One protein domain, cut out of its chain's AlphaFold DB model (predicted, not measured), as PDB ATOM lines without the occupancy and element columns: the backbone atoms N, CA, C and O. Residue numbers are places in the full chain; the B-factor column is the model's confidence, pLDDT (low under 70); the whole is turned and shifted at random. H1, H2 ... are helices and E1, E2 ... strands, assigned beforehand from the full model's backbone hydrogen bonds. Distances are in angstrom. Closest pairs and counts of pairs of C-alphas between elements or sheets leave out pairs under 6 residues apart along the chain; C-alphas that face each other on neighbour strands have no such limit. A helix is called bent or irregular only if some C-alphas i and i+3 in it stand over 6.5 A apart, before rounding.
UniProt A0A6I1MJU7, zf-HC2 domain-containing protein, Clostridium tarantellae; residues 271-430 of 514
ATOM      1  N   ARG A 271     157.105 143.702 136.520       97.81
ATOM      2  CA  ARG A 271     156.926 142.700 137.576       97.81
ATOM      3  C   ARG A 271     158.162 141.811 137.743       97.81
ATOM      4  O   ARG A 271     158.587 141.584 138.868       97.81
ATOM      5  N   GLN A 272     158.741 141.326 136.644       97.75
ATOM      6  CA  GLN A 272     159.971 140.526 136.695       97.75
ATOM      7  C   GLN A 272     161.140 141.347 137.252       97.75
ATOM      8  O   GLN A 272     161.934 140.836 138.036       97.75
ATOM      9  N   ILE A 273     161.209 142.635 136.907       97.62
ATOM     10  CA  ILE A 273     162.195 143.565 137.465       97.62
ATOM     11  C   ILE A 273     161.985 143.765 138.971       97.62
ATOM     12  O   ILE A 273     162.946 143.683 139.729       97.62
ATOM     13  N   GLU A 274     160.750 143.959 139.437       97.38
ATOM     14  CA  GLU A 274     160.440 144.045 140.871       97.38
ATOM     15  C   GLU A 274     160.831 142.768 141.625       97.38
ATOM     16  O   GLU A 274     161.420 142.846 142.702       97.38
ATOM     17  N   GLU A 275     160.523 141.592 141.074       96.94
ATOM     18  CA  GLU A 275     160.914 140.299 141.646       96.94
ATOM     19  C   GLU A 275     162.443 140.158 141.706       96.94
ATOM     20  O   GLU A 275     162.986 139.729 142.727       96.94
ATOM     21  N   LYS A 276     163.153 140.612 140.667       96.12
ATOM     22  CA  LYS A 276     164.618 140.616 140.641       96.12
ATOM     23  C   LYS A 276     165.216 141.576 141.672       96.12
ATOM     24  O   LYS A 276     166.118 141.180 142.407       96.12
ATOM     25  N   LEU A 277     164.681 142.789 141.808       96.25
ATOM     26  CA  LEU A 277     165.107 143.742 142.841       96.25
ATOM     27  C   LEU A 277     164.851 143.193 144.258       96.25
ATOM     28  O   LEU A 277     165.714 143.332 145.125       96.25
ATOM     29  N   LYS A 278     163.727 142.498 144.491       96.06
ATOM     30  CA  LYS A 278     163.467 141.790 145.763       96.06
ATOM     31  C   LYS A 278     164.502 140.706 146.042       96.06
ATOM     32  O   LYS A 278     164.938 140.568 147.179       96.06
ATOM     33  N   ASN A 279     164.904 139.950 145.023       95.81
ATOM     34  CA  ASN A 279     165.934 138.927 145.174       95.81
ATOM     35  C   ASN A 279     167.306 139.539 145.517       95.81
ATOM     36  O   ASN A 279     167.992 139.045 146.409       95.81
ATOM     37  N   ILE A 280     167.679 140.640 144.852       94.44
ATOM     38  CA  ILE A 280     168.959 141.332 145.070       94.44
ATOM     39  C   ILE A 280     169.036 141.918 146.487       94.44
ATOM     40  O   ILE A 280     169.985 141.632 147.214       94.44
ATOM     41  N   PHE A 281     168.031 142.696 146.903       92.50
ATOM     42  CA  PHE A 281     168.075 143.456 148.162       92.50
ATOM     43  C   PHE A 281     167.416 142.749 149.365       92.50
ATOM     44  O   PHE A 281     167.558 143.204 150.501       92.50
ATOM     45  N   GLY A 282     166.729 141.623 149.158       90.31
ATOM     46  CA  GLY A 282     166.163 140.789 150.223       90.31
ATOM     47  C   GLY A 282     164.853 141.306 150.837       90.31
ATOM     48  O   GLY A 282     164.112 142.091 150.250       90.31
ATOM     49  N   THR A 283     164.531 140.826 152.045       82.00
ATOM     50  CA  THR A 283     163.226 141.027 152.718       82.00
ATOM     51  C   THR A 283     163.080 142.354 153.466       82.00
ATOM     52  O   THR A 283     162.012 142.647 153.996       82.00
ATOM     53  N   ILE A 284     164.126 143.180 153.501       87.81
ATOM     54  CA  ILE A 284     164.153 144.465 154.224       87.81
ATOM     55  C   ILE A 284     163.486 145.619 153.456       87.81
ATOM     56  O   ILE A 284     163.542 146.779 153.873       87.81
ATOM     57  N   ILE A 285     162.853 145.308 152.327       92.31
ATOM     58  CA  ILE A 285     162.231 146.276 151.435       92.31
ATOM     59  C   ILE A 285     160.795 146.552 151.882       92.31
ATOM     60  O   ILE A 285     159.962 145.649 151.950       92.31
ATOM     61  N   LYS A 286     160.488 147.825 152.136       95.12
ATOM     62  CA  LYS A 286     159.134 148.302 152.428       95.12
ATOM     63  C   LYS A 286     158.322 148.497 151.150       95.12
ATOM     64  O   LYS A 286     157.145 148.153 151.117       95.12
ATOM     65  N   ASN A 287     158.930 149.090 150.123       96.94
ATOM     66  CA  ASN A 287     158.270 149.377 148.854       96.94
ATOM     67  C   ASN A 287     159.264 149.354 147.688       96.94
ATOM     68  O   ASN A 287     160.415 149.753 147.854       96.94
ATOM     69  N   ILE A 288     158.792 148.939 146.512       97.38
ATOM     70  CA  ILE A 288     159.521 149.023 145.242       97.38
ATOM     71  C   ILE A 288     158.597 149.671 144.230       97.38
ATOM     72  O   ILE A 288     157.432 149.301 144.118       97.38
ATOM     73  N   MET A 289     159.126 150.621 143.478       97.50
ATOM     74  CA  MET A 289     158.420 151.262 142.386       97.50
ATOM     75  C   MET A 289     159.304 151.245 141.149       97.50
ATOM     76  O   MET A 289     160.391 151.813 141.159       97.50
ATOM     77  N   VAL A 290     158.817 150.624 140.076       97.12
ATOM     78  CA  VAL A 290     159.507 150.557 138.782       97.12
ATOM     79  C   VAL A 290     158.774 151.433 137.767       97.12
ATOM     80  O   VAL A 290     157.563 151.310 137.564       97.12
ATOM     81  N   LYS A 291     159.505 152.346 137.128       96.00
ATOM     82  CA  LYS A 291     158.997 153.331 136.167       96.00
ATOM     83  C   LYS A 291     159.655 153.120 134.808       96.00
ATOM     84  O   LYS A 291     160.852 152.849 134.726       96.00
ATOM     85  N   ASP A 292     158.870 153.282 133.745       92.50
ATOM     86  CA  ASP A 292     159.407 153.295 132.383       92.50
ATOM     87  C   ASP A 292     160.372 154.470 132.220       92.50
ATOM     88  O   ASP A 292     160.132 155.565 132.745       92.50
ATOM     89  N   THR A 293     161.447 154.248 131.471       87.75
ATOM     90  CA  THR A 293     162.299 155.336 130.991       87.75
ATOM     91  C   THR A 293     161.885 155.745 129.577       87.75
ATOM     92  O   THR A 293     160.945 155.205 128.994       87.75
ATOM     93  N   SER A 294     162.590 156.722 129.008       80.44
ATOM     94  CA  SER A 294     162.460 157.069 127.589       80.44
ATOM     95  C   SER A 294     162.937 155.967 126.645       80.44
ATOM     96  O   SER A 294     162.643 156.000 125.451       80.44
ATOM     97  N   SER A 295     163.720 155.035 127.181       85.44
ATOM     98  CA  SER A 295     164.374 153.947 126.479       85.44
ATOM     99  C   SER A 295     163.686 152.628 126.836       85.44
ATOM    100  O   SER A 295     163.475 152.359 128.018       85.44
ATOM    101  N   PRO A 296     163.373 151.754 125.865       90.69
ATOM    102  CA  PRO A 296     162.840 150.431 126.183       90.69
ATOM    103  C   PRO A 296     163.873 149.534 126.880       90.69
ATOM    104  O   PRO A 296     163.497 148.526 127.469       90.69
ATOM    105  N   PHE A 297     165.163 149.891 126.831       90.88
ATOM    106  CA  PHE A 297     166.269 149.089 127.362       90.88
ATOM    107  C   PHE A 297     166.450 149.192 128.868       90.88
ATOM    108  O   PHE A 297     167.175 148.382 129.427       90.88
ATOM    109  N   ASN A 298     165.811 150.161 129.528       92.25
ATOM    110  CA  ASN A 298     166.058 150.438 130.936       92.25
ATOM    111  C   ASN A 298     164.767 150.794 131.674       92.25
ATOM    112  O   ASN A 298     163.886 151.475 131.135       92.25
ATOM    113  N   TYR A 299     164.713 150.422 132.948       94.62
ATOM    114  CA  TYR A 299     163.739 150.926 133.907       94.62
ATOM    115  C   TYR A 299     164.422 151.780 134.967       94.62
ATOM    116  O   TYR A 299     165.503 151.442 135.445       94.62
ATOM    117  N   ASN A 300     163.741 152.841 135.396       94.62
ATOM    118  CA  ASN A 300     164.091 153.514 136.638       94.62
ATOM    119  C   ASN A 300     163.402 152.781 137.782       94.62
ATOM    120  O   ASN A 300     162.231 152.414 137.667       94.62
ATOM    121  N   PHE A 301     164.087 152.616 138.901       95.88
ATOM    122  CA  PHE A 301     163.487 152.043 140.093       95.88
ATOM    123  C   PHE A 301     163.740 152.906 141.321       95.88
ATOM    124  O   PHE A 301     164.707 153.661 141.401       95.88
ATOM    125  N   GLU A 302     162.838 152.773 142.281       96.38
ATOM    126  CA  GLU A 302     162.920 153.360 143.606       96.38
ATOM    127  C   GLU A 302     162.618 152.266 144.630       96.38
ATOM    128  O   GLU A 302     161.596 151.584 144.529       96.38
ATOM    129  N   ILE A 303     163.511 152.090 145.600       95.19
ATOM    130  CA  ILE A 303     163.372 151.138 146.700       95.19
ATOM    131  C   ILE A 303     163.350 151.931 147.996       95.19
ATOM    132  O   ILE A 303     164.268 152.695 148.278       95.19
ATOM    133  N   ILE A 304     162.314 151.716 148.799       93.69
ATOM    134  CA  ILE A 304     162.217 152.255 150.152       93.69
ATOM    135  C   ILE A 304     162.396 151.086 151.111       93.69
ATOM    136  O   ILE A 304     161.634 150.117 151.060       93.69
ATOM    137  N   PHE A 305     163.383 151.176 151.991       90.75
ATOM    138  CA  PHE A 305     163.668 150.168 153.008       90.75
ATOM    139  C   PHE A 305     162.841 150.405 154.279       90.75
ATOM    140  O   PHE A 305     162.222 151.456 154.468       90.75
ATOM    141  N   LEU A 306     162.803 149.414 155.176       88.69
ATOM    142  CA  LEU A 306     162.089 149.524 156.458       88.69
ATOM    143  C   LEU A 306     162.626 150.658 157.350       88.69
ATOM    144  O   LEU A 306     161.847 151.287 158.065       88.69
ATOM    145  N   ASN A 307     163.922 150.966 157.256       84.38
ATOM    146  CA  ASN A 307     164.577 152.087 157.940       84.38
ATOM    147  C   ASN A 307     164.335 153.455 157.262       84.38
ATOM    148  O   ASN A 307     164.912 154.446 157.689       84.38
ATOM    149  N   GLN A 308     163.483 153.517 156.230       88.19
ATOM    150  CA  GLN A 308     163.177 154.707 155.424       88.19
ATOM    151  C   GLN A 308     164.311 155.214 154.522       88.19
ATOM    152  O   GLN A 308     164.112 156.220 153.842       88.19
ATOM    153  N   THR A 309     165.444 154.511 154.439       85.75
ATOM    154  CA  THR A 309     166.429 154.753 153.380       85.75
ATOM    155  C   THR A 309     165.757 154.569 152.025       85.75
ATOM    156  O   THR A 309     164.992 153.617 151.815       85.75
ATOM    157  N   LYS A 310     166.050 155.483 151.101       91.69
ATOM    158  CA  LYS A 310     165.562 155.441 149.730       91.69
ATOM    159  C   LYS A 310     166.737 155.246 148.781       91.69
ATOM    160  O   LYS A 310     167.672 156.038 148.770       91.69
ATOM    161  N   LEU A 311     166.660 154.201 147.964       91.56
ATOM    162  CA  LEU A 311     167.570 153.979 146.847       91.56
ATOM    163  C   LEU A 311     166.839 154.254 145.541       91.56
ATOM    164  O   LEU A 311     165.705 153.813 145.349       91.56
ATOM    165  N   VAL A 312     167.504 154.948 144.634       93.12
ATOM    166  CA  VAL A 312     167.040 155.189 143.272       93.12
ATOM    167  C   VAL A 312     168.086 154.679 142.298       93.12
ATOM    168  O   VAL A 312     169.283 154.798 142.536       93.12
ATOM    169  N   GLY A 313     167.657 154.092 141.193       92.50
ATOM    170  CA  GLY A 313     168.599 153.521 140.245       92.50
ATOM    171  C   GLY A 313     167.999 153.240 138.884       92.50
ATOM    172  O   GLY A 313     166.816 153.482 138.633       92.50
ATOM    173  N   GLU A 314     168.849 152.714 138.016       92.62
ATOM    174  CA  GLU A 314     168.504 152.263 136.675       92.62
ATOM    175  C   GLU A 314     168.858 150.781 136.543       92.62
ATOM    176  O   GLU A 314     169.931 150.347 136.969       92.62
ATOM    177  N   ILE A 315     167.954 149.995 135.966       93.38
ATOM    178  CA  ILE A 315     168.117 148.557 135.739       93.38
ATOM    179  C   ILE A 315     167.856 148.233 134.273       93.38
ATOM    180  O   ILE A 315     166.883 148.706 133.685       93.38
ATOM    181  N   ASP A 316     168.739 147.427 133.696       92.75
ATOM    182  CA  ASP A 316     168.650 146.929 132.330       92.75
ATOM    183  C   ASP A 316     167.403 146.050 132.173       92.75
ATOM    184  O   ASP A 316     167.187 145.120 132.948       92.75
ATOM    185  N   SER A 317     166.557 146.340 131.191       95.19
ATOM    186  CA  SER A 317     165.301 145.624 130.972       95.19
ATOM    187  C   SER A 317     165.485 144.304 130.228       95.19
ATOM    188  O   SER A 317     164.545 143.520 130.193       95.19
ATOM    189  N   VAL A 318     166.655 144.017 129.653       93.25
ATOM    190  CA  VAL A 318     166.915 142.772 128.916       93.25
ATOM    191  C   VAL A 318     167.530 141.724 129.845       93.25
ATOM    192  O   VAL A 318     167.029 140.610 129.965       93.25
ATOM    193  N   LEU A 319     168.594 142.088 130.558       91.44
ATOM    194  CA  LEU A 319     169.334 141.215 131.472       91.44
ATOM    195  C   LEU A 319     168.880 141.358 132.927       91.44
ATOM    196  O   LEU A 319     169.226 140.535 133.781       91.44
ATOM    197  N   GLY A 320     168.140 142.416 133.260       93.50
ATOM    198  CA  GLY A 320     167.733 142.697 134.635       93.50
ATOM    199  C   GLY A 320     168.897 143.117 135.532       93.50
ATOM    200  O   GLY A 320     168.843 142.875 136.732       93.50
ATOM    201  N   ARG A 321     169.988 143.652 134.978       91.62
ATOM    202  CA  ARG A 321     171.183 144.038 135.746       91.62
ATOM    203  C   ARG A 321     171.100 145.509 136.138       91.62
ATOM    204  O   ARG A 321     170.804 146.354 135.301       91.62
ATOM    205  N   ILE A 322     171.345 145.821 137.405       91.81
ATOM    206  CA  ILE A 322     171.434 147.195 137.908       91.81
ATOM    207  C   ILE A 322     172.616 147.878 137.212       91.81
ATOM    208  O   ILE A 322     173.747 147.405 137.308       91.81
ATOM    209  N   ILE A 323     172.323 148.976 136.514       87.19
ATOM    210  CA  ILE A 323     173.273 149.810 135.766       87.19
ATOM    211  C   ILE A 323     173.823 150.913 136.674       87.19
ATOM    212  O   ILE A 323     175.019 151.216 136.653       87.19
ATOM    213  N   SER A 324     172.941 151.526 137.467       87.81
ATOM    214  CA  SER A 324     173.288 152.581 138.419       87.81
ATOM    215  C   SER A 324     172.416 152.500 139.669       87.81
ATOM    216  O   SER A 324     171.260 152.077 139.604       87.81
ATOM    217  N   LEU A 325     172.978 152.905 140.807       89.50
ATOM    218  CA  LEU A 325     172.288 152.967 142.093       89.50
ATOM    219  C   LEU A 325     172.835 154.157 142.874       89.50
ATOM    220  O   LEU A 325     174.044 154.251 143.074       89.50
ATOM    221  N   ASN A 326     171.947 155.027 143.333       88.19
ATOM    222  CA  ASN A 326     172.271 156.132 144.218       88.19
ATOM    223  C   ASN A 326     171.325 156.103 145.415       88.19
ATOM    224  O   ASN A 326     170.120 155.870 145.275       88.19
ATOM    225  N   SER A 327     171.866 156.373 146.588       86.75
ATOM    226  CA  SER A 327     171.101 156.626 147.794       86.75
ATOM    227  C   SER A 327     170.660 158.088 147.852       86.75
ATOM    228  O   SER A 327     171.418 159.014 147.561       86.75
ATOM    229  N   GLU A 328     169.389 158.317 148.183       85.25
ATOM    230  CA  GLU A 328     168.932 159.645 148.586       85.25
ATOM    231  C   GLU A 328     169.194 159.783 150.087       85.25
ATOM    232  O   GLU A 328     168.446 159.249 150.910       85.25
ATOM    233  N   PHE A 329     170.285 160.472 150.429       70.56
ATOM    234  CA  PHE A 329     170.709 160.676 151.812       70.56
ATOM    235  C   PHE A 329     169.629 161.368 152.648       70.56
ATOM    236  O   PHE A 329     169.100 162.419 152.282       70.56
ATOM    237  N   ASN A 330     169.353 160.805 153.823       71.62
ATOM    238  CA  ASN A 330     168.595 161.476 154.871       71.62
ATOM    239  C   ASN A 330     169.585 162.118 155.847       71.62
ATOM    240  O   ASN A 330     170.323 161.401 156.506       71.62
ATOM    241  N   GLU A 331     169.601 163.444 155.979       74.56
ATOM    242  CA  GLU A 331     170.588 164.182 156.796       74.56
ATOM    243  C   GLU A 331     170.585 163.821 158.302       74.56
ATOM    244  O   GLU A 331     171.483 164.219 159.038       74.56
ATOM    245  N   ASN A 332     169.604 163.046 158.779       78.19
ATOM    246  CA  ASN A 332     169.382 162.748 160.198       78.19
ATOM    247  C   ASN A 332     169.913 161.374 160.669       78.19
ATOM    248  O   ASN A 332     169.265 160.725 161.495       78.19
ATOM    249  N   PHE A 333     171.054 160.888 160.168       72.31
ATOM    250  CA  PHE A 333     171.626 159.613 160.632       72.31
ATOM    251  C   PHE A 333     172.520 159.753 161.876       72.31
ATOM    252  O   PHE A 333     173.106 160.799 162.157       72.31
ATOM    253  N   SER A 334     172.623 158.659 162.637       77.19
ATOM    254  CA  SER A 334     173.589 158.534 163.731       77.19
ATOM    255  C   SER A 334     175.016 158.586 163.183       77.19
ATOM    256  O   SER A 334     175.319 157.912 162.206       77.19
ATOM    257  N   LYS A 335     175.916 159.317 163.850       83.00
ATOM    258  CA  LYS A 335     177.361 159.325 163.542       83.00
ATOM    259  C   LYS A 335     178.098 158.076 164.048       83.00
ATOM    260  O   LYS A 335     179.324 158.053 164.080       83.00
ATOM    261  N   GLU A 336     177.377 157.059 164.506       87.50
ATOM    262  CA  GLU A 336     177.965 155.780 164.893       87.50
ATOM    263  C   GLU A 336     178.148 154.898 163.656       87.50
ATOM    264  O   GLU A 336     177.215 154.704 162.882       87.50
ATOM    265  N   ILE A 337     179.365 154.391 163.447       85.94
ATOM    266  CA  ILE A 337     179.670 153.486 162.334       85.94
ATOM    267  C   ILE A 337     178.934 152.169 162.587       85.94
ATOM    268  O   ILE A 337     179.272 151.436 163.517       85.94
ATOM    269  N   ILE A 338     177.935 151.862 161.759       89.19
ATOM    270  CA  ILE A 338     177.117 150.651 161.909       89.19
ATOM    271  C   ILE A 338     177.660 149.467 161.102       89.19
ATOM    272  O   ILE A 338     177.302 148.320 161.375       89.19
ATOM    273  N   LEU A 339     178.510 149.727 160.104       90.44
ATOM    274  CA  LEU A 339     179.158 148.705 159.287       90.44
ATOM    275  C   LEU A 339     180.667 148.822 159.403       90.44
ATOM    276  O   LEU A 339     181.232 149.852 159.076       90.44
ATOM    277  N   SER A 340     181.329 147.737 159.786       94.50
ATOM    278  CA  SER A 340     182.776 147.596 159.595       94.50
ATOM    279  C   SER A 340     183.123 147.356 158.114       94.50
ATOM    280  O   SER A 340     182.281 146.830 157.373       94.50
ATOM    281  N   PRO A 341     184.373 147.614 157.679       94.56
ATOM    282  CA  PRO A 341     184.816 147.341 156.307       94.56
ATOM    283  C   PRO A 341     184.523 145.906 155.839       94.56
ATOM    284  O   PRO A 341     184.015 145.709 154.740       94.56
ATOM    285  N   ASN A 342     184.732 144.902 156.699       96.12
ATOM    286  CA  ASN A 342     184.472 143.491 156.374       96.12
ATOM    287  C   ASN A 342     182.976 143.189 156.172       96.12
ATOM    288  O   ASN A 342     182.605 142.342 155.359       96.12
ATOM    289  N   GLN A 343     182.097 143.854 156.931       95.06
ATOM    290  CA  GLN A 343     180.648 143.712 156.756       95.06
ATOM    291  C   GLN A 343     180.187 144.399 155.471       95.06
ATOM    292  O   GLN A 343     179.386 143.818 154.739       95.06
ATOM    293  N   ALA A 344     180.724 145.588 155.184       93.88
ATOM    294  CA  ALA A 344     180.480 146.295 153.935       93.88
ATOM    295  C   ALA A 344     180.934 145.452 152.733       93.88
ATOM    296  O   ALA A 344     180.130 145.206 151.840       93.88
ATOM    297  N   GLU A 345     182.150 144.900 152.754       95.25
ATOM    298  CA  GLU A 345     182.667 144.026 151.692       95.25
ATOM    299  C   GLU A 345     181.743 142.828 151.431       95.25
ATOM    300  O   GLU A 345     181.355 142.562 150.291       95.25
ATOM    301  N   LYS A 346     181.328 142.122 152.494       94.94
ATOM    302  CA  LYS A 346     180.421 140.972 152.382       94.94
ATOM    303  C   LYS A 346     179.073 141.368 151.779       94.94
ATOM    304  O   LYS A 346     178.517 140.617 150.978       94.94
ATOM    305  N   TRP A 347     178.544 142.518 152.179       92.00
ATOM    306  CA  TRP A 347     177.263 143.011 151.692       92.00
ATOM    307  C   TRP A 347     177.327 143.411 150.212       92.00
ATOM    308  O   TRP A 347     176.487 142.977 149.425       92.00
ATOM    309  N   VAL A 348     178.375 144.133 149.808       92.31
ATOM    310  CA  VAL A 348     178.657 144.451 148.400       92.31
ATOM    311  C   VAL A 348     178.766 143.188 147.566       92.31
ATOM    312  O   VAL A 348     178.154 143.095 146.503       92.31
ATOM    313  N   LYS A 349     179.532 142.209 148.055       93.88
ATOM    314  CA  LYS A 349     179.727 140.933 147.373       93.88
ATOM    315  C   LYS A 349     178.399 140.256 147.071       93.88
ATOM    316  O   LYS A 349     178.174 139.849 145.936       93.88
ATOM    317  N   ASP A 350     177.530 140.163 148.073       93.62
ATOM    318  CA  ASP A 350     176.213 139.539 147.949       93.62
ATOM    319  C   ASP A 350     175.332 140.272 146.927       93.62
ATOM    320  O   ASP A 350     174.767 139.636 146.036       93.62
ATOM    321  N   ILE A 351     175.279 141.608 146.986       92.56
ATOM    322  CA  ILE A 351     174.507 142.416 146.030       92.56
ATOM    323  C   ILE A 351     175.017 142.221 144.603       92.56
ATOM    324  O   ILE A 351     174.216 141.985 143.700       92.56
ATOM    325  N   ILE A 352     176.332 142.303 144.383       91.19
ATOM    326  CA  ILE A 352     176.907 142.182 143.041       91.19
ATOM    327  C   ILE A 352     176.693 140.778 142.478       91.19
ATOM    328  O   ILE A 352     176.214 140.648 141.354       91.19
ATOM    329  N   ILE A 353     176.979 139.731 143.252       92.25
ATOM    330  CA  ILE A 353     176.779 138.343 142.818       92.25
ATOM    331  C   ILE A 353     175.308 138.110 142.433       92.25
ATOM    332  O   ILE A 353     175.027 137.574 141.358       92.25
ATOM    333  N   LYS A 354     174.356 138.583 143.248       93.81
ATOM    334  CA  LYS A 354     172.919 138.485 142.941       93.81
ATOM    335  C   LYS A 354     172.506 139.315 141.730       93.81
ATOM    336  O   LYS A 354     171.666 138.863 140.954       93.81
ATOM    337  N   ASN A 355     173.088 140.501 141.543       91.81
ATOM    338  CA  ASN A 355     172.840 141.343 140.369       91.81
ATOM    339  C   ASN A 355     173.193 140.603 139.067       91.81
ATOM    340  O   ASN A 355     172.484 140.694 138.065       91.81
ATOM    341  N   PHE A 356     174.254 139.802 139.132       89.00
ATOM    342  CA  PHE A 356     174.716 138.918 138.074       89.00
ATOM    343  C   PHE A 356     174.070 137.522 138.088       89.00
ATOM    344  O   PHE A 356     174.579 136.627 137.433       89.00
ATOM    345  N   ASN A 357     172.971 137.291 138.817       89.75
ATOM    346  CA  ASN A 357     172.309 135.979 138.932       89.75
ATOM    347  C   ASN A 357     173.241 134.816 139.352       89.75
ATOM    348  O   ASN A 357     172.965 133.662 139.027       89.75
ATOM    349  N   ASN A 358     174.329 135.087 140.079       90.50
ATOM    350  CA  ASN A 358     175.384 134.113 140.397       90.50
ATOM    351  C   ASN A 358     176.126 133.544 139.168       90.50
ATOM    352  O   ASN A 358     176.738 132.484 139.257       90.50
ATOM    353  N   GLU A 359     176.072 134.229 138.026       88.06
ATOM    354  CA  GLU A 359     176.750 133.824 136.789       88.06
ATOM    355  C   GLU A 359     178.265 134.068 136.827       88.06
ATOM    356  O   GLU A 359     179.021 133.440 136.086       88.06
ATOM    357  N   PHE A 360     178.705 134.991 137.684       88.38
ATOM    358  CA  PHE A 360     180.097 135.396 137.816       88.38
ATOM    359  C   PHE A 360     180.562 135.263 139.260       88.38
ATOM    360  O   PHE A 360     179.860 135.644 140.201       88.38
ATOM    361  N   ASP A 361     181.799 134.804 139.409       92.38
ATOM    362  CA  ASP A 361     182.560 135.041 140.624       92.38
ATOM    363  C   ASP A 361     183.001 136.507 140.662       92.38
ATOM    364  O   ASP A 361     183.008 137.209 139.652       92.38
ATOM    365  N   VAL A 362     183.402 136.997 141.831       93.19
ATOM    366  CA  VAL A 362     183.933 138.358 141.960       93.19
ATOM    367  C   VAL A 362     185.184 138.371 142.816       93.19
ATOM    368  O   VAL A 362     185.236 137.755 143.885       93.19
ATOM    369  N   ASN A 363     186.195 139.094 142.344       94.19
ATOM    370  CA  ASN A 363     187.302 139.537 143.172       94.19
ATOM    371  C   ASN A 363     186.966 140.918 143.730       94.19
ATOM    372  O   ASN A 363     186.561 141.785 142.960       94.19
ATOM    373  N   ILE A 364     187.125 141.113 145.034       94.62
ATOM    374  CA  ILE A 364     186.844 142.390 145.691       94.62
ATOM    375  C   ILE A 364     188.118 142.858 146.367       94.62
ATOM    376  O   ILE A 364     188.758 142.107 147.096       94.62
ATOM    377  N   GLU A 365     188.471 144.103 146.102       95.44
ATOM    378  CA  GLU A 365     189.606 144.789 146.686       95.44
ATOM    379  C   GLU A 365     189.087 146.010 147.444       95.44
ATOM    380  O   GLU A 365     188.423 146.878 146.876       95.44
ATOM    381  N   TYR A 366     189.365 146.072 148.743       95.81
ATOM    382  CA  TYR A 366     189.083 147.257 149.539       95.81
ATOM    383  C   TYR A 366     190.148 148.317 149.261       95.81
ATOM    384  O   TYR A 366     191.326 148.120 149.558       95.81
ATOM    385  N   LEU A 367     189.729 149.440 148.685       94.69
ATOM    386  CA  LEU A 367     190.634 150.516 148.290       94.69
ATOM    387  C   LEU A 367     190.952 151.457 149.459       94.69
ATOM    388  O   LEU A 367     191.995 152.108 149.462       94.69
ATOM    389  N   GLY A 368     190.062 151.538 150.450       94.25
ATOM    390  CA  GLY A 368     190.210 152.402 151.619       94.25
ATOM    391  C   GLY A 368     188.983 153.268 151.889       94.25
ATOM    392  O   GLY A 368     187.902 153.083 151.318       94.25
ATOM    393  N   GLU A 369     189.157 154.235 152.786       93.06
ATOM    394  CA  GLU A 369     188.103 155.155 153.213       93.06
ATOM    395  C   GLU A 369     188.180 156.482 152.456       93.06
ATOM    396  O   GLU A 369     189.266 157.013 152.229       93.06
ATOM    397  N   ASN A 370     187.021 157.041 152.101       88.50
ATOM    398  CA  ASN A 370     186.870 158.395 151.556       88.50
ATOM    399  C   ASN A 370     187.745 158.705 150.318       88.50
ATOM    400  O   ASN A 370     188.091 159.862 150.062       88.50
ATOM    401  N   LEU A 371     188.093 157.692 149.515       86.94
ATOM    402  CA  LEU A 371     188.861 157.883 148.286       86.94
ATOM    403  C   LEU A 371     188.050 158.658 147.244       86.94
ATOM    404  O   LEU A 371     186.921 158.313 146.916       86.94
ATOM    405  N   GLY A 372     188.646 159.721 146.700       75.12
ATOM    406  CA  GLY A 372     188.021 160.530 145.649       75.12
ATOM    407  C   GLY A 372     186.894 161.461 146.118       75.12
ATOM    408  O   GLY A 372     186.301 162.137 145.278       75.12
ATOM    409  N   VAL A 373     186.626 161.550 147.428       73.94
ATOM    410  CA  VAL A 373     185.686 162.520 148.012       73.94
ATOM    411  C   VAL A 373     186.396 163.873 148.133       73.94
ATOM    412  O   VAL A 373     187.099 164.155 149.100       73.94
ATOM    413  N   THR A 374     186.277 164.709 147.100       63.19
ATOM    414  CA  THR A 374     186.962 166.015 147.034       63.19
ATOM    415  C   THR A 374     186.182 167.158 147.688       63.19
ATOM    416  O   THR A 374     186.755 168.218 147.941       63.19
ATOM    417  N   ASN A 375     184.894 166.970 147.995       63.53
ATOM    418  CA  ASN A 375     184.089 168.000 148.646       63.53
ATOM    419  C   ASN A 375     184.381 168.040 150.151       63.53
ATOM    420  O   ASN A 375     183.930 167.209 150.931       63.53
ATOM    421  N   HIS A 376     185.133 169.061 150.568       47.19
ATOM    422  CA  HIS A 376     185.553 169.292 151.952       47.19
ATOM    423  C   HIS A 376     184.414 169.509 152.970       47.19
ATOM    424  O   HIS A 376     184.699 169.579 154.165       47.19
ATOM    425  N   THR A 377     183.156 169.621 152.532       54.31
ATOM    426  CA  THR A 377     181.982 169.667 153.419       54.31
ATOM    427  C   THR A 377     181.618 168.293 153.986       54.31
ATOM    428  O   THR A 377     181.037 168.235 155.061       54.31
ATOM    429  N   ASP A 378     182.062 167.204 153.349       58.28
ATOM    430  CA  ASP A 378     181.778 165.823 153.760       58.28
ATOM    431  C   ASP A 378     182.872 165.228 154.661       58.28
ATOM    432  O   ASP A 378     183.042 164.014 154.726       58.28
ATOM    433  N   LYS A 379     183.639 166.047 155.395       58.19
ATOM    434  CA  LYS A 379     184.649 165.540 156.354       58.19
ATOM    435  C   LYS A 379     184.058 164.658 157.457       58.19
ATOM    436  O   LYS A 379     184.802 163.944 158.119       58.19
ATOM    437  N   GLU A 380     182.747 164.725 157.660       70.62
ATOM    438  CA  GLU A 380     182.033 163.861 158.596       70.62
ATOM    439  C   GLU A 380     181.568 162.544 157.971       70.62
ATOM    440  O   GLU A 380     181.035 161.714 158.694       70.62
ATOM    441  N   SER A 381     181.772 162.333 156.669       77.38
ATOM    442  CA  SER A 381     181.385 161.104 155.983       77.38
ATOM    443  C   SER A 381     182.428 159.991 156.144       77.38
ATOM    444  O   SER A 381     183.631 160.238 156.273       77.38
ATOM    445  N   HIS A 382     181.953 158.749 156.173       88.50
ATOM    446  CA  HIS A 382     182.785 157.562 156.325       88.50
ATOM    447  C   HIS A 382     182.416 156.578 155.222       88.50
ATOM    448  O   HIS A 382     181.553 155.725 155.403       88.50
ATOM    449  N   TYR A 383     183.011 156.757 154.045       90.94
ATOM    450  CA  TYR A 383     182.726 155.948 152.869       90.94
ATOM    451  C   TYR A 383     183.778 154.865 152.653       90.94
ATOM    452  O   TYR A 383     184.962 155.166 152.527       90.94
ATOM    453  N   TYR A 384     183.353 153.616 152.514       93.88
ATOM    454  CA  TYR A 384     184.192 152.508 152.076       93.88
ATOM    455  C   TYR A 384     184.189 152.412 150.559       93.88
ATOM    456  O   TYR A 384     183.125 152.335 149.945       93.88
ATOM    457  N   ASN A 385     185.378 152.403 149.963       93.31
ATOM    458  CA  ASN A 385     185.558 152.285 148.523       93.31
ATOM    459  C   ASN A 385     186.060 150.882 148.200       93.31
ATOM    460  O   ASN A 385     187.035 150.413 148.794       93.31
ATOM    461  N   PHE A 386     185.416 150.235 147.239       93.81
ATOM    462  CA  PHE A 386     185.805 148.913 146.763       93.81
ATOM    463  C   PHE A 386     186.078 148.961 145.265       93.81
ATOM    464  O   PHE A 386     185.480 149.760 144.555       93.81
ATOM    465  N   ASN A 387     186.946 148.075 144.792       92.56
ATOM    466  CA  ASN A 387     187.127 147.736 143.388       92.56
ATOM    467  C   ASN A 387     186.722 146.276 143.206       92.56
ATOM    468  O   ASN A 387     187.215 145.392 143.906       92.56
ATOM    469  N   ILE A 388     185.793 146.018 142.295       90.75
ATOM    470  CA  ILE A 388     185.237 144.687 142.074       90.75
ATOM    471  C   ILE A 388     185.484 144.287 140.648       90.75
ATOM    472  O   ILE A 388     184.999 144.934 139.724       90.75
ATOM    473  N   GLN A 389     186.174 143.171 140.485       90.62
ATOM    474  CA  GLN A 389     186.449 142.593 139.189       90.62
ATOM    475  C   GLN A 389     185.669 141.284 139.037       90.62
ATOM    476  O   GLN A 389     185.965 140.315 139.749       90.62
ATOM    477  N   PRO A 390     184.668 141.232 138.140       91.12
ATOM    478  CA  PRO A 390     183.976 139.993 137.819       91.12
ATOM    479  C   PRO A 390     184.940 138.946 137.257       91.12
ATOM    480  O   PRO A 390     185.918 139.273 136.577       91.12
ATOM    481  N   LYS A 391     184.645 137.679 137.530       92.44
ATOM    482  CA  LYS A 391     185.385 136.510 137.070       92.44
ATOM    483  C   LYS A 391     184.445 135.512 136.415       92.44
ATOM    484  O   LYS A 391     183.389 135.194 136.956       92.44
ATOM    485  N   PHE A 392     184.878 134.967 135.289       90.69
ATOM    486  CA  PHE A 392     184.211 133.865 134.614       90.69
ATOM    487  C   PHE A 392     185.203 132.722 134.430       90.69
ATOM    488  O   PHE A 392     186.295 132.931 133.902       90.69
ATOM    489  N   ASN A 393     184.853 131.525 134.911       92.00
ATOM    490  CA  ASN A 393     185.727 130.345 134.881       92.00
ATOM    491  C   ASN A 393     187.160 130.628 135.386       92.00
ATOM    492  O   ASN A 393     188.144 130.169 134.815       92.00
ATOM    493  N   GLY A 394     187.278 131.425 136.454       93.62
ATOM    494  CA  GLY A 394     188.557 131.790 137.075       93.62
ATOM    495  C   GLY A 394     189.311 132.957 136.426       93.62
ATOM    496  O   GLY A 394     190.227 133.486 137.058       93.62
ATOM    497  N   TYR A 395     188.915 133.416 135.235       94.19
ATOM    498  CA  TYR A 395     189.541 134.548 134.546       94.19
ATOM    499  C   TYR A 395     188.803 135.850 134.822       94.19
ATOM    500  O   TYR A 395     187.574 135.887 134.853       94.19
ATOM    501  N   ASN A 396     189.555 136.933 134.994       92.69
ATOM    502  CA  ASN A 396     188.976 138.255 135.198       92.69
ATOM    503  C   ASN A 396     188.317 138.765 133.913       92.69
ATOM    504  O   ASN A 396     188.851 138.578 132.824       92.69
ATOM    505  N   ILE A 397     187.217 139.494 134.051       89.81
ATOM    506  CA  ILE A 397     186.673 140.324 132.977       89.81
ATOM    507  C   ILE A 397     187.401 141.673 133.011       89.81
ATOM    508  O   ILE A 397     187.726 142.193 134.084       89.81
ATOM    509  N   PHE A 398     187.705 142.235 131.841       87.00
ATOM    510  CA  PHE A 398     188.307 143.559 131.673       87.00
ATOM    511  C   PHE A 398     187.266 144.652 131.933       87.00
ATOM    512  O   PHE A 398     186.916 145.457 131.077       87.00
ATOM    513  N   SER A 399     186.708 144.619 133.133       83.38
ATOM    514  CA  SER A 399     185.785 145.595 133.664       83.38
ATOM    515  C   SER A 399     185.890 145.587 135.177       83.38
ATOM    516  O   SER A 399     186.168 144.552 135.790       83.38
ATOM    517  N   SER A 400     185.695 146.751 135.783       84.94
ATOM    518  CA  SER A 400     185.569 146.839 137.225       84.94
ATOM    519  C   SER A 400     184.386 147.694 137.639       84.94
ATOM    520  O   SER A 400     183.944 148.594 136.925       84.94
ATOM    521  N   ILE A 401     183.843 147.360 138.802       85.94
ATOM    522  CA  ILE A 401     182.749 148.068 139.452       85.94
ATOM    523  C   ILE A 401     183.332 148.659 140.724       85.94
ATOM    524  O   ILE A 401     183.931 147.930 141.510       85.94
ATOM    525  N   ASN A 402     183.147 149.960 140.936       89.06
ATOM    526  CA  ASN A 402     183.718 150.652 142.086       89.06
ATOM    527  C   ASN A 402     182.619 151.148 143.037       89.06
ATOM    528  O   ASN A 402     182.315 152.343 143.029       89.06
ATOM    529  N   PRO A 403     181.946 150.262 143.799       89.94
ATOM    530  CA  PRO A 403     180.920 150.702 144.728       89.94
ATOM    531  C   PRO A 403     181.507 151.492 145.887       89.94
ATOM    532  O   PRO A 403     182.613 151.226 146.369       89.94
ATOM    533  N   ILE A 404     180.683 152.410 146.374       90.56
ATOM    534  CA  ILE A 404     180.937 153.221 147.551       90.56
ATOM    535  C   ILE A 404     179.847 152.887 148.570       90.56
ATOM    536  O   ILE A 404     178.667 152.868 148.230       90.56
ATOM    537  N   ILE A 405     180.222 152.603 149.816       91.38
ATOM    538  CA  ILE A 405     179.260 152.404 150.909       91.38
ATOM    539  C   ILE A 405     179.473 153.431 151.993       91.38
ATOM    540  O   ILE A 405     180.589 153.580 152.476       91.38
ATOM    541  N   ASN A 406     178.397 154.048 152.462       89.50
ATOM    542  CA  ASN A 406     178.417 154.820 153.694       89.50
ATOM    543  C   ASN A 406     178.440 153.884 154.919       89.50
ATOM    544  O   ASN A 406     177.498 153.133 155.158       89.50
ATOM    545  N   GLY A 407     179.501 153.931 155.720       88.75
ATOM    546  CA  GLY A 407     179.667 153.114 156.922       88.75
ATOM    547  C   GLY A 407     178.736 153.480 158.087       88.75
ATOM    548  O   GLY A 407     178.539 152.649 158.974       88.75
ATOM    549  N   TYR A 408     178.123 154.669 158.091       87.25
ATOM    550  CA  TYR A 408     177.134 155.074 159.104       87.25
ATOM    551  C   TYR A 408     175.721 154.592 158.799       87.25
ATOM    552  O   TYR A 408     174.960 154.299 159.715       87.25
ATOM    553  N   THR A 409     175.347 154.539 157.522       85.00
ATOM    554  CA  THR A 409     173.973 154.208 157.110       85.00
ATOM    555  C   THR A 409     173.865 152.832 156.475       85.00
ATOM    556  O   THR A 409     172.775 152.265 156.408       85.00
ATOM    557  N   GLY A 410     174.988 152.274 156.024       84.44
ATOM    558  CA  GLY A 410     174.991 151.116 155.149       84.44
ATOM    559  C   GLY A 410     174.283 151.379 153.836       84.44
ATOM    560  O   GLY A 410     173.703 150.465 153.274       84.44
ATOM    561  N   GLU A 411     174.291 152.616 153.354       84.56
ATOM    562  CA  GLU A 411     173.789 152.951 152.027       84.56
ATOM    563  C   GLU A 411     174.849 152.634 150.976       84.56
ATOM    564  O   GLU A 411     176.015 153.003 151.123       84.56
ATOM    565  N   LEU A 412     174.434 151.917 149.932       84.25
ATOM    566  CA  LEU A 412     175.270 151.563 148.793       84.25
ATOM    567  C   LEU A 412     175.016 152.551 147.664       84.25
ATOM    568  O   LEU A 412     173.942 152.549 147.061       84.25
ATOM    569  N   ASP A 413     176.048 153.305 147.325       78.88
ATOM    570  CA  ASP A 413     176.134 154.032 146.076       78.88
ATOM    571  C   ASP A 413     176.945 153.188 145.094       78.88
ATOM    572  O   ASP A 413     178.178 153.132 145.129       78.88
ATOM    573  N   LEU A 414     176.248 152.530 144.167       68.19
ATOM    574  CA  LEU A 414     176.900 152.054 142.952       68.19
ATOM    575  C   LEU A 414     176.963 153.226 141.987       68.19
ATOM    576  O   LEU A 414     176.239 153.287 140.988       68.19
ATOM    577  N   TYR A 415     177.917 154.115 142.256       60.22
ATOM    578  CA  TYR A 415     178.530 154.855 141.177       60.22
ATOM    579  C   TYR A 415     179.318 153.847 140.333       60.22
ATOM    580  O   TYR A 415     180.539 153.736 140.422       60.22
ATOM    581  N   SER A 416     178.643 153.231 139.359       46.56
ATOM    582  CA  SER A 416     179.243 153.368 138.043       46.56
ATOM    583  C   SER A 416     179.245 154.884 137.841       46.56
ATOM    584  O   SER A 416     178.229 155.486 137.525       46.56
ATOM    585  N   LYS A 417     180.348 155.591 138.140       41.12
ATOM    586  CA  LYS A 417     180.592 156.793 137.344       41.12
ATOM    587  C   LYS A 417     180.541 156.203 135.946       41.12
ATOM    588  O   LYS A 417     181.424 155.396 135.663       41.12
ATOM    589  N   PRO A 418     179.523 156.475 135.108       37.16
ATOM    590  CA  PRO A 418     179.694 156.107 133.730       37.16
ATOM    591  C   PRO A 418     180.933 156.908 133.361       37.16
ATOM    592  O   PRO A 418     180.889 158.146 133.388       37.16
ATOM    593  N   LEU A 419     182.067 156.266 133.088       36.81
ATOM    594  CA  LEU A 419     183.060 156.939 132.283       36.81
ATOM    595  C   LEU A 419     182.354 157.089 130.932       36.81
ATOM    596  O   LEU A 419     182.345 156.197 130.098       36.81
ATOM    597  N   LYS A 420     181.581 158.178 130.824       41.75
ATOM    598  CA  LYS A 420     180.714 158.608 129.728       41.75
ATOM    599  C   LYS A 420     180.282 157.482 128.790       41.75
ATOM    600  O   LYS A 420     180.998 157.255 127.831       41.75
ATOM    601  N   TYR A 421     179.108 156.871 128.976       41.81
ATOM    602  CA  TYR A 421     178.445 155.986 127.989       41.81
ATOM    603  C   TYR A 421     179.238 154.751 127.490       41.81
ATOM    604  O   TYR A 421     178.635 153.842 126.934       41.81
ATOM    605  N   LYS A 422     180.551 154.672 127.723       45.25
ATOM    606  CA  LYS A 422     181.484 153.710 127.135       45.25
ATOM    607  C   LYS A 422     181.587 152.426 127.949       45.25
ATOM    608  O   LYS A 422     182.023 151.418 127.409       45.25
ATOM    609  N   ASP A 423     181.103 152.430 129.191       46.62
ATOM    610  CA  ASP A 423     181.189 151.255 130.060       46.62
ATOM    611  C   ASP A 423     179.960 150.326 129.987       46.62
ATOM    612  O   ASP A 423     179.975 149.236 130.558       46.62
ATOM    613  N   LYS A 424     178.892 150.706 129.260       49.25
ATOM    614  CA  LYS A 424     177.681 149.865 129.122       49.25
ATOM    615  C   LYS A 424     177.978 148.509 128.478       49.25
ATOM    616  O   LYS A 424     177.382 147.512 128.873       49.25
ATOM    617  N   PHE A 425     178.960 148.463 127.573       46.94
ATOM    618  CA  PHE A 425     179.416 147.232 126.919       46.94
ATOM    619  C   PHE A 425     179.880 146.169 127.934       46.94
ATOM    620  O   PHE A 425     179.748 144.971 127.688       46.94
ATOM    621  N   TYR A 426     180.379 146.603 129.098       50.94
ATOM    622  CA  TYR A 426     181.093 145.755 130.051       50.94
ATOM    623  C   TYR A 426     180.213 145.080 131.110       50.94
ATOM    624  O   TYR A 426     180.626 144.094 131.719       50.94
ATOM    625  N   MET A 427     178.998 145.589 131.342       51.28
ATOM    626  CA  MET A 427     178.084 145.038 132.354       51.28
ATOM    627  C   MET A 427     177.100 144.004 131.794       51.28
ATOM    628  O   MET A 427     176.383 143.368 132.566       51.28
ATOM    629  N   LEU A 428     177.053 143.813 130.471       54.66
ATOM    630  CA  LEU A 428     175.973 143.091 129.787       54.66
ATOM    631  C   LEU A 428     176.401 141.758 129.139       54.66
ATOM    632  O   LEU A 428     175.623 141.146 128.414       54.66
ATOM    633  N   ALA A 429     177.606 141.253 129.431       57.66
ATOM    634  CA  ALA A 429     178.034 139.932 128.960       57.66
ATOM    635  C   ALA A 429     177.082 138.835 129.464       57.66
ATOM    636  O   ALA A 429     176.997 138.625 130.678       57.66
ATOM    637  N   SER A 430     176.374 138.134 128.574       66.88
ATOM    638  CA  SER A 430     175.745 136.862 128.947       66.88
ATOM    639  C   SER A 430     176.827 135.777 129.014       66.88
ATOM    640  O   SER A 430     177.633 135.698 128.080       66.88
TER     641      SER A 430
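AT A GLANCE: This is residues 271 to 430 of the 514 residues of the protein "zf-HC2 domain-containing protein" of Clostridium tarantellae (UniProt A0A6I1MJU7). Two lobes stand side by side, each a strongly twisted sheet of four strands with one helix packed on it: H1 on the sheet E1 to E4, then H2 on the sheet E5 to E8, the two helices touching where the lobes meet. Part of the stretch 407 to 423, after E8, runs back between the lobes toward the short last helix, H3. The printed part has 160 residues, with three named helices and eight named strands in the order H1 E1 E2 E3 E4 H2 E5 E6 E7 E8 H3, a mixed class of helices and strands. The first sheet runs E1 E2 E3 E4; the second is branched at E6; both are antiparallel. The whole is compact, with a radius of gyration of the C-alphas of 15.5 A, and rounded, spanning 40 by 36 by 29 A.

HOW THE PARTS SIT: H1, residues 271 to 284, is on the sheet of E1, residues 285 to 292, E2, 298 to 305, E3, 310 to 316, and E4, 322 to 328, in two layers, a helix on one face of a sheet. Its height over the sheet is 7.3 A, and it lies over E2, along the strands at 27 degrees on the local plane; its closest C-alphas to E2 are those of Ile 284 and Phe 305, 5.9 A apart. These four strands form a meander, each the antiparallel neighbour of the one before. N 289 and O 302 of the hairpin E1 and E2 are 2.9 A apart, within hydrogen-bond range, as are N 301 and O 313 of E2 and E3, 2.9 A, and N 312 and O 326 of E3 and E4, 2.8 A. H2, residues 341 to 355, touches H1 with residues 351 to 355 alone, at a shallow tilt of 20 degrees, opposite ways; the closest C-alphas are those of Ile 280 and Lys 354, 5.3 A apart. With the same residues H2 only grazes the first sheet. H2 is on the branched sheet of E5, residues 361 to 369, E6, 383 to 392, E7, 395 to 397, and E8, 404 to 406, at a height of 5.5 A, slantwise to the strands at 40 degrees to E6 on the local plane. E5, E6 and E7 form a second meander. E5 lies on one side of E6, with N 365 and O 387 2.8 A apart; on the other side lie E7, with N 397 and O 390 2.8 A apart, and E8, with N 384 and O 405 2.8 A apart. H3, residues 424 to 427, is apart from H1 and H2. Each O i to N i+4 pair is within hydrogen-bond range in H2 and 8 of 10 in H1; H3 is too short for such a pair.

IN THESE COORDINATES: H1 begins at C-alpha 271, (156.926, 142.700, 137.576), and is 18.2 A long; it is irregular, with C-alphas 280 and 283 9.6 A apart. E1 is 20.5 A long, E2 22.2 A, E3 19.6 A and E4 16.6 A. H2 is 20.8 A long and begins at C-alpha 341, (184.816, 147.341, 156.307). E5 measures 24.4 A and E6 28.7 A; E7, E8 and H3 are short. H3 ends at C-alpha 427, (178.084, 145.038, 132.354).

THE WHOLE: The two C-alphas farthest apart, those of Asn 332 and Asn 393, are 44.3 A apart. The printed part has no cut. The links E4 to H2, E5 to E6 and E8 to H3 are long. The mean pLDDT of the printed part is 84.6; residues 374 to 379 and 414 to 430 are under 70.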